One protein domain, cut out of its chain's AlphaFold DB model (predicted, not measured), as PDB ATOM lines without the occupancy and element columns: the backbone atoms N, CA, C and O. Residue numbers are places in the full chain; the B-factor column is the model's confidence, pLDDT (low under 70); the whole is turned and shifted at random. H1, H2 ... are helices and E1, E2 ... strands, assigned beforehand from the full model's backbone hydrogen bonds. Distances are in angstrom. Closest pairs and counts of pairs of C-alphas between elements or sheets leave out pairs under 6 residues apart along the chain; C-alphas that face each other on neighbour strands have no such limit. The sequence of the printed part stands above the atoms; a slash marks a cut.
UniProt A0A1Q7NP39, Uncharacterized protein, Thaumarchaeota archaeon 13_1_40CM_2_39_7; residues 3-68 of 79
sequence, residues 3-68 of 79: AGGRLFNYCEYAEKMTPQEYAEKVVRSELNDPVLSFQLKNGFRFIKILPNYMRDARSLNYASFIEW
ATOM      1  N   ALA A   3     270.010 268.562 328.686       97.38
ATOM      2  CA  ALA A   3     270.127 270.010 328.549       97.38
ATOM      3  C   ALA A   3     270.312 270.440 327.084       97.38
ATOM      4  O   ALA A   3     270.666 269.634 326.219       97.38
ATOM      5  N   GLY A   4     270.070 271.730 326.837       97.38
ATOM      6  CA  GLY A   4     270.380 272.423 325.590       97.38
ATOM      7  C   GLY A   4     271.379 273.556 325.830       97.38
ATOM      8  O   GLY A   4     271.270 274.262 326.831       97.38
ATOM      9  N   GLY A   5     272.356 273.741 324.940       97.12
ATOM     10  CA  GLY A   5     273.337 274.830 325.036       97.12
ATOM     11  C   GLY A   5     273.657 275.447 323.682       97.12
ATOM     12  O   GLY A   5     273.982 274.716 322.750       97.12
ATOM     13  N   ARG A   6     273.575 276.777 323.563       98.31
ATOM     14  CA  ARG A   6     273.902 277.496 322.318       98.31
ATOM     15  C   ARG A   6     275.301 277.139 321.805       98.31
ATOM     16  O   ARG A   6     276.223 276.989 322.603       98.31
ATOM     17  N   LEU A   7     275.461 277.061 320.486       98.44
ATOM     18  CA  LEU A   7     276.780 276.985 319.849       98.44
ATOM     19  C   LEU A   7     277.358 278.399 319.723       98.44
ATOM     20  O   LEU A   7     277.128 279.084 318.729       98.44
ATOM     21  N   PHE A   8     278.033 278.869 320.770       98.00
ATOM     22  CA  PHE A   8     278.340 280.285 320.961       98.00
ATOM     23  C   PHE A   8     279.125 280.931 319.817       98.00
ATOM     24  O   PHE A   8     278.842 282.079 319.495       98.00
ATOM     25  N   ASN A   9     280.090 280.235 319.215       97.50
ATOM     26  CA  ASN A   9     280.901 280.804 318.128       97.50
ATOM     27  C   ASN A   9     280.469 280.334 316.733       97.50
ATOM     28  O   ASN A   9     281.165 280.619 315.766       97.50
ATOM     29  N   TYR A  10     279.333 279.641 316.584       98.56
ATOM     30  CA  TYR A  10     278.983 279.023 315.301       98.56
ATOM     31  C   TYR A  10     278.845 280.025 314.140       98.56
ATOM     32  O   TYR A  10     279.227 279.691 313.019       98.56
ATOM     33  N   CYS A  11     278.407 281.268 314.383       98.38
ATOM     34  CA  CYS A  11     278.364 282.297 313.335       98.38
ATOM     35  C   CYS A  11     279.716 282.532 312.637       98.38
ATOM     36  O   CYS A  11     279.732 282.891 311.468       98.38
ATOM     37  N   GLU A  12     280.844 282.301 313.315       98.38
ATOM     38  CA  GLU A  12     282.194 282.487 312.759       98.38
ATOM     39  C   GLU A  12     282.606 281.347 311.801       98.38
ATOM     40  O   GLU A  12     283.591 281.462 311.069       98.38
ATOM     41  N   TYR A  13     281.849 280.242 311.790       98.38
ATOM     42  CA  TYR A  13     282.145 279.017 311.038       98.38
ATOM     43  C   TYR A  13     281.036 278.617 310.059       98.38
ATOM     44  O   TYR A  13     281.255 277.726 309.242       98.38
ATOM     45  N   ALA A  14     279.875 279.273 310.114       98.12
ATOM     46  CA  ALA A  14     278.672 278.883 309.380       98.12
ATOM     47  C   ALA A  14     278.822 278.896 307.847       98.12
ATOM     48  O   ALA A  14     278.096 278.188 307.158       98.12
ATOM     49  N   GLU A  15     279.773 279.661 307.308       98.31
ATOM     50  CA  GLU A  15     280.098 279.659 305.872       98.31
ATOM     51  C   GLU A  15     281.005 278.488 305.455       98.31
ATOM     52  O   GLU A  15     281.167 278.219 304.269       98.31
ATOM     53  N   LYS A  16     281.632 277.803 306.419       98.38
ATOM     54  CA  LYS A  16     282.677 276.794 306.178       98.38
ATOM     55  C   LYS A  16     282.241 275.377 306.529       98.38
ATOM     56  O   LYS A  16     282.811 274.430 306.001       98.38
ATOM     57  N   MET A  17     281.306 275.228 307.464       98.50
ATOM     58  CA  MET A  17     280.838 273.931 307.943       98.50
ATOM     59  C   MET A  17     279.428 274.028 308.522       98.50
ATOM     60  O   MET A  17     278.993 275.082 308.979       98.50
ATOM     61  N   THR A  18     278.741 272.894 308.541       98.81
ATOM     62  CA  THR A  18     277.430 272.718 309.170       98.81
ATOM     63  C   THR A  18     277.530 272.805 310.705       98.81
ATOM     64  O   THR A  18     278.608 272.593 311.275       98.81
ATOM     65  N   PRO A  19     276.421 273.050 311.436       98.56
ATOM     66  CA  PRO A  19     276.477 273.120 312.901       98.56
ATOM     67  C   PRO A  19     276.826 271.767 313.529       98.56
ATOM     68  O   PRO A  19     277.404 271.716 314.614       98.56
ATOM     69  N   GLN A  20     276.496 270.673 312.837       98.75
ATOM     70  CA  GLN A  20     276.849 269.319 313.245       98.75
ATOM     71  C   GLN A  20     278.366 269.106 313.157       98.75
ATOM     72  O   GLN A  20     278.974 268.724 314.152       98.75
ATOM     73  N   GLU A  21     278.991 269.429 312.020       98.81
ATOM     74  CA  GLU A  21     280.449 269.332 311.851       98.81
ATOM     75  C   GLU A  21     281.197 270.224 312.848       98.81
ATOM     76  O   GLU A  21     282.190 269.794 313.439       98.81
ATOM     77  N   TYR A  22     280.695 271.441 313.088       98.81
ATOM     78  CA  TYR A  22     281.235 272.338 314.108       98.81
ATOM     79  C   TYR A  22     281.220 271.689 315.498       98.81
ATOM     80  O   TYR A  22     282.257 271.610 316.159       98.81
ATOM     81  N   ALA A  23     280.065 271.177 315.938       98.75
ATOM     82  CA  ALA A  23     279.946 270.537 317.245       98.75
ATOM     83  C   ALA A  23     280.823 269.283 317.355       98.75
ATOM     84  O   ALA A  23     281.461 269.074 318.383       98.75
ATOM     85  N   GLU A  24     280.921 268.477 316.300       98.75
ATOM     86  CA  GLU A  24     281.791 267.301 316.275       98.75
ATOM     87  C   GLU A  24     283.276 267.662 316.380       98.75
ATOM     88  O   GLU A  24     284.021 266.993 317.096       98.75
ATOM     89  N   LYS A  25     283.714 268.747 315.732       98.81
ATOM     90  CA  LYS A  25     285.074 269.274 315.895       98.81
ATOM     91  C   LYS A  25     285.340 269.744 317.324       98.81
ATOM     92  O   LYS A  25     286.429 269.507 317.841       98.81
ATOM     93  N   VAL A  26     284.352 270.343 317.994       98.75
ATOM     94  CA  VAL A  26     284.455 270.688 319.424       98.75
ATOM     95  C   VAL A  26     284.539 269.429 320.292       98.75
ATOM     96  O   VAL A  26     285.384 269.351 321.180       98.75
ATOM     97  N   VAL A  27     283.728 268.406 320.009       98.62
ATOM     98  CA  VAL A  27     283.777 267.107 320.707       98.62
ATOM     99  C   VAL A  27     285.148 266.438 320.558       98.62
ATOM    100  O   VAL A  27     285.662 265.882 321.527       98.62
ATOM    101  N   ARG A  28     285.775 266.539 319.379       98.56
ATOM    102  CA  ARG A  28     287.143 266.052 319.116       98.56
ATOM    103  C   ARG A  28     288.249 266.984 319.624       98.56
ATOM    104  O   ARG A  28     289.421 266.682 319.433       98.56
ATOM    105  N   SER A  29     287.901 268.086 320.293       98.19
ATOM    106  CA  SER A  29     288.842 269.112 320.774       98.19
ATOM    107  C   SER A  29     289.680 269.784 319.669       98.19
ATOM    108  O   SER A  29     290.727 270.357 319.952       98.19
ATOM    109  N   GLU A  30     289.217 269.748 318.416       98.44
ATOM    110  CA  GLU A  30     289.817 270.472 317.281       98.44
ATOM    111  C   GLU A  30     289.396 271.949 317.257       98.44
ATOM    112  O   GLU A  30     290.111 272.799 316.732       98.44
ATOM    113  N   LEU A  31     288.217 272.251 317.809       98.31
ATOM    114  CA  LEU A  31     287.686 273.600 317.994       98.31
ATOM    115  C   LEU A  31     287.322 273.822 319.462       98.31
ATOM    116  O   LEU A  31     287.012 272.880 320.189       98.31
ATOM    117  N   ASN A  32     287.313 275.084 319.883       97.94
ATOM    118  CA  ASN A  32     286.902 275.470 321.227       97.94
ATOM    119  C   ASN A  32     285.675 276.386 321.164       97.94
ATOM    120  O   ASN A  32     285.781 277.582 320.887       97.94
ATOM    121  N   ASP A  33     284.511 275.809 321.451       98.50
ATOM    122  CA  ASP A  33     283.301 276.564 321.767       98.50
ATOM    123  C   ASP A  33     283.194 276.731 323.290       98.50
ATOM    124  O   ASP A  33     283.160 275.716 323.990       98.50
ATOM    125  N   PRO A  34     283.118 277.950 323.847       98.19
ATOM    126  CA  PRO A  34     283.161 278.141 325.295       98.19
ATOM    127  C   PRO A  34     281.981 277.497 326.037       98.19
ATOM    128  O   PRO A  34     282.129 277.136 327.204       98.19
ATOM    129  N   VAL A  35     280.826 277.317 325.385       98.25
ATOM    130  CA  VAL A  35     279.644 276.702 326.003       98.25
ATOM    131  C   VAL A  35     279.739 275.186 325.909       98.25
ATOM    132  O   VAL A  35     279.763 274.507 326.939       98.25
ATOM    133  N   LEU A  36     279.852 274.651 324.690       98.62
ATOM    134  CA  LEU A  36     279.868 273.203 324.493       98.62
ATOM    135  C   LEU A  36     281.120 272.573 325.122       98.62
ATOM    136  O   LEU A  36     281.008 271.564 325.814       98.62
ATOM    137  N   SER A  37     282.295 273.195 324.997       98.62
ATOM    138  CA  SER A  37     283.525 272.674 325.617       98.62
ATOM    139  C   SER A  37     283.432 272.648 327.142       98.62
ATOM    140  O   SER A  37     283.904 271.700 327.768       98.62
ATOM    141  N   PHE A  38     282.814 273.658 327.768       98.31
ATOM    142  CA  PHE A  38     282.589 273.660 329.217       98.31
ATOM    143  C   PHE A  38     281.646 272.526 329.636       98.31
ATOM    144  O   PHE A  38     281.925 271.814 330.599       98.31
ATOM    145  N   GLN A  39     280.558 272.309 328.897       98.12
ATOM    146  CA  GLN A  39     279.615 271.222 329.168       98.12
ATOM    147  C   GLN A  39     280.287 269.847 329.048       98.12
ATOM    148  O   GLN A  39     280.166 269.022 329.955       98.12
ATOM    149  N   LEU A  40     281.062 269.621 327.983       98.25
ATOM    150  CA  LEU A  40     281.821 268.383 327.782       98.25
ATOM    151  C   LEU A  40     282.841 268.147 328.909       98.25
ATOM    152  O   LEU A  40     282.907 267.047 329.455       98.25
ATOM    153  N   LYS A  41     283.570 269.190 329.339       97.94
ATOM    154  CA  LYS A  41     284.498 269.122 330.489       97.94
ATOM    155  C   LYS A  41     283.810 268.735 331.801       97.94
ATOM    156  O   LYS A  41     284.439 268.125 332.655       97.94
ATOM    157  N   ASN A  42     282.522 269.046 331.950       96.56
ATOM    158  CA  ASN A  42     281.709 268.660 333.107       96.56
ATOM    159  C   ASN A  42     281.033 267.282 332.943       96.56
ATOM    160  O   ASN A  42     280.114 266.936 333.687       96.56
ATOM    161  N   GLY A  43     281.475 266.474 331.976       96.12
ATOM    162  CA  GLY A  43     281.030 265.090 331.803       96.12
ATOM    163  C   GLY A  43     279.710 264.937 331.052       96.12
ATOM    164  O   GLY A  43     279.123 263.853 331.070       96.12
ATOM    165  N   PHE A  44     279.216 265.993 330.405       97.94
ATOM    166  CA  PHE A  44     278.117 265.837 329.464       97.94
ATOM    167  C   PHE A  44     278.602 265.172 328.179       97.94
ATOM    168  O   PHE A  44     279.735 265.356 327.742       97.94
ATOM    169  N   ARG A  45     277.700 264.438 327.537       97.88
ATOM    170  CA  ARG A  45     277.885 263.861 326.215       97.88
ATOM    171  C   ARG A  45     277.035 264.617 325.205       97.88
ATOM    172  O   ARG A  45     275.834 264.793 325.414       97.88
ATOM    173  N   PHE A  46     277.654 265.012 324.100       98.50
ATOM    174  CA  PHE A  46     276.943 265.521 322.934       98.50
ATOM    175  C   PHE A  46     276.114 264.420 322.267       98.50
ATOM    176  O   PHE A  46     276.592 263.297 322.108       98.50
ATOM    177  N   ILE A  47     274.873 264.738 321.894       98.50
ATOM    178  CA  ILE A  47     273.955 263.800 321.240       98.50
ATOM    179  C   ILE A  47     273.596 264.263 319.824       98.50
ATOM    180  O   ILE A  47     273.704 263.470 318.895       98.50
ATOM    181  N   LYS A  48     273.129 265.508 319.655       98.56
ATOM    182  CA  LYS A  48     272.731 266.067 318.347       98.56
ATOM    183  C   LYS A  48     272.610 267.589 318.376       98.56
ATOM    184  O   LYS A  48     272.619 268.190 319.447       98.56
ATOM    185  N   ILE A  49     272.417 268.200 317.211       98.69
ATOM    186  CA  ILE A  49     272.030 269.609 317.078       98.69
ATOM    187  C   ILE A  49     270.512 269.798 317.205       98.69
ATOM    188  O   ILE A  49     269.719 268.974 316.750       98.69
ATOM    189  N   LEU A  50     270.117 270.917 317.810       98.62
ATOM    190  CA  LEU A  50     268.757 271.442 317.846       98.62
ATOM    191  C   LEU A  50     268.690 272.715 316.986       98.62
ATOM    192  O   LEU A  50     269.252 273.740 317.386       98.62
ATOM    193  N   PRO A  51     268.040 272.677 315.809       98.06
ATOM    194  CA  PRO A  51     267.781 273.874 315.018       98.06
ATOM    195  C   PRO A  51     266.667 274.711 315.650       98.06
ATOM    196  O   PRO A  51     265.724 274.162 316.218       98.06
ATOM    197  N   ASN A  52     266.751 276.035 315.503       97.88
ATOM    198  CA  ASN A  52     265.737 276.985 315.980       97.88
ATOM    199  C   ASN A  52     265.377 276.815 317.467       97.88
ATOM    200  O   ASN A  52     264.237 277.039 317.867       97.88
ATOM    201  N   TYR A  53     266.348 276.404 318.286       97.00
ATOM    202  CA  TYR A  53     266.123 276.090 319.697       97.00
ATOM    203  C   TYR A  53     265.876 277.342 320.543       97.00
ATOM    204  O   TYR A  53     265.069 277.336 321.468       97.00
ATOM    205  N   MET A  54     266.582 278.423 320.219       95.88
ATOM    206  CA  MET A  54     266.443 279.727 320.855       95.88
ATOM    207  C   MET A  54     266.759 280.828 319.849       95.88
ATOM    208  O   MET A  54     267.503 280.593 318.901       95.88
ATOM    209  N   ARG A  55     266.216 282.032 320.059       97.62
ATOM    210  CA  ARG A  55     266.592 283.206 319.262       97.62
ATOM    211  C   ARG A  55     267.945 283.710 319.752       97.62
ATOM    212  O   ARG A  55     268.024 284.333 320.805       97.62
ATOM    213  N   ASP A  56     268.990 283.412 318.996       97.50
ATOM    214  CA  ASP A  56     270.353 283.848 319.273       97.50
ATOM    215  C   ASP A  56     271.089 284.045 317.950       97.50
ATOM    216  O   ASP A  56     271.377 283.088 317.229       97.50
ATOM    217  N   ALA A  57     271.383 285.302 317.622       96.62
ATOM    218  CA  ALA A  57     272.030 285.648 316.362       96.62
ATOM    219  C   ALA A  57     273.435 285.039 316.262       96.62
ATOM    220  O   ALA A  57     273.862 284.650 315.180       96.62
ATOM    221  N   ARG A  58     274.144 284.906 317.390       96.38
ATOM    222  CA  ARG A  58     275.523 284.407 317.400       96.38
ATOM    223  C   ARG A  58     275.597 282.898 317.161       96.38
ATOM    224  O   ARG A  58     276.484 282.427 316.456       96.38
ATOM    225  N   SER A  59     274.639 282.135 317.686       97.94
ATOM    226  CA  SER A  59     274.546 280.701 317.400       97.94
ATOM    227  C   SER A  59     273.751 280.373 316.135       97.94
ATOM    228  O   SER A  59     273.577 279.195 315.817       97.94
ATOM    229  N   LEU A  60     273.238 281.386 315.426       98.19
ATOM    230  CA  LEU A  60     272.297 281.239 314.309       98.19
ATOM    231  C   LEU A  60     271.095 280.354 314.678       98.19
ATOM    232  O   LEU A  60     270.629 279.534 313.891       98.19
ATOM    233  N   ASN A  61     270.608 280.515 315.909       98.38
ATOM    234  CA  ASN A  61     269.529 279.739 316.521       98.38
ATOM    235  C   ASN A  61     269.804 278.229 316.687       98.38
ATOM    236  O   ASN A  61     268.880 277.471 317.004       98.38
ATOM    237  N   TYR A  62     271.049 277.776 316.517       98.75
ATOM    238  CA  TYR A  62     271.444 276.393 316.780       98.75
ATOM    239  C   TYR A  62     271.912 276.200 318.224       98.75
ATOM    240  O   TYR A  62     272.581 277.051 318.821       98.75
ATOM    241  N   ALA A  63     271.592 275.034 318.775       98.69
ATOM    242  CA  ALA A  63     272.066 274.585 320.075       98.69
ATOM    243  C   ALA A  63     272.501 273.117 320.026       98.69
ATOM    244  O   ALA A  63     272.050 272.338 319.190       98.69
ATOM    245  N   SER A  64     273.362 272.728 320.953       98.56
ATOM    246  CA  SER A  64     273.679 271.338 321.253       98.56
ATOM    247  C   SER A  64     272.599 270.729 322.146       98.56
ATOM    248  O   SER A  64     272.144 271.361 323.097       98.56
ATOM    249  N   PHE A  65     272.198 269.495 321.852       98.62
ATOM    250  CA  PHE A  65     271.469 268.615 322.760       98.62
ATOM    251  C   PHE A  65     272.478 267.711 323.454       98.62
ATOM    252  O   PHE A  65     273.206 266.961 322.793       98.62
ATOM    253  N   ILE A  66     272.523 267.789 324.777       98.56
ATOM    254  CA  ILE A  66     273.511 267.084 325.586       98.56
ATOM    255  C   ILE A  66     272.844 266.320 326.718       98.56
ATOM    256  O   ILE A  66     271.778 266.685 327.221       98.56
ATOM    257  N   GLU A  67     273.515 265.269 327.162       97.75
ATOM    258  CA  GLU A  67     273.082 264.494 328.312       97.75
ATOM    259  C   GLU A  67     274.206 264.311 329.319       97.75
ATOM    260  O   GLU A  67     275.370 264.164 328.967       97.75
ATOM    261  N   TRP A  68     273.839 264.251 330.587       96.06
ATOM    262  CA  TRP A  68     274.702 263.756 331.644       96.06
ATOM    263  C   TRP A  68     274.057 262.504 332.235       96.06
ATOM    264  O   TRP A  68     272.947 262.566 332.787       96.06
TER     265      TRP A  68
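What this domain is: This is residues 3 to 68 of the 79 residues of an uncharacterized protein of Thaumarchaeota archaeon 13_1_40CM_2_39_7 (UniProt A0A1Q7NP39). A small sheet of three strands forms a wall, with two short helices, H1 and H2, packed over one of its faces and no named helix over the other, in two layers. The 66 printed residues hold two named helices and three named strands, in the order E1 H1 H2 E2 E3; the sheet runs E1 E3 E2, antiparallel throughout. The class is mixed, with under half of the residues in named elements. The whole is compact, with a radius of gyration of the C-alphas of 10.4 A, and spans 28 by 24 by 16 A.

Where its parts are: In the sheet, E1 is residues 3 to 6, from C-alpha 3 at (270.127, 270.010, 328.549). E3 is residues 63 to 67, 13.1 A long, ending with C-alpha 67 at (273.082, 264.494, 328.312). E2 is residues 45 to 50, 14.5 A long. H1 is residues 19 to 27, 12.3 A long, and H2 is residues 34 to 41, 10.5 A long.

How they stand to each other: E3 is the inner strand. E1 is antiparallel to it at 152 degrees, with N 5 and O 64 within hydrogen-bond range at 3.0 A. E2 and E3 form a hairpin at 146 degrees, with N 65 and O 48 at 2.8 A. H1 is on the sheet at a height of 9.1 A, over E2 and along it at 14 degrees on the local plane; their closest C-alphas, of Gln 20 and Ile 49, are 6.2 A apart. H2 is on the same face at a height of 8.9 A, over E3 and along it at 13 degrees on the local plane; their closest C-alphas, of Leu 36 and Ser 64, are 7.2 A apart. H1 and H2 touch, their closest C-alphas, of Val 26 and Ser 37, 6.6 A apart, at a steep tilt of 49 degrees, the same way. E1, H1 H2, E2 make a split strand-helix-strand unit, two strands that run the same way with E3 between them, and its crossover is right-handed. Every O i to N i+4 pair is within hydrogen-bond range in H1, and 3 of 4 in H2.

The domain as a whole: The C-alphas farthest apart, of Glu 15 and Trp 68, are 30.8 A apart. The printed part has no cut. The links E1 to H1 and E2 to E3 are long, 12 residues each. The mean pLDDT of the printed part is 98.1, and no printed residue is under 70.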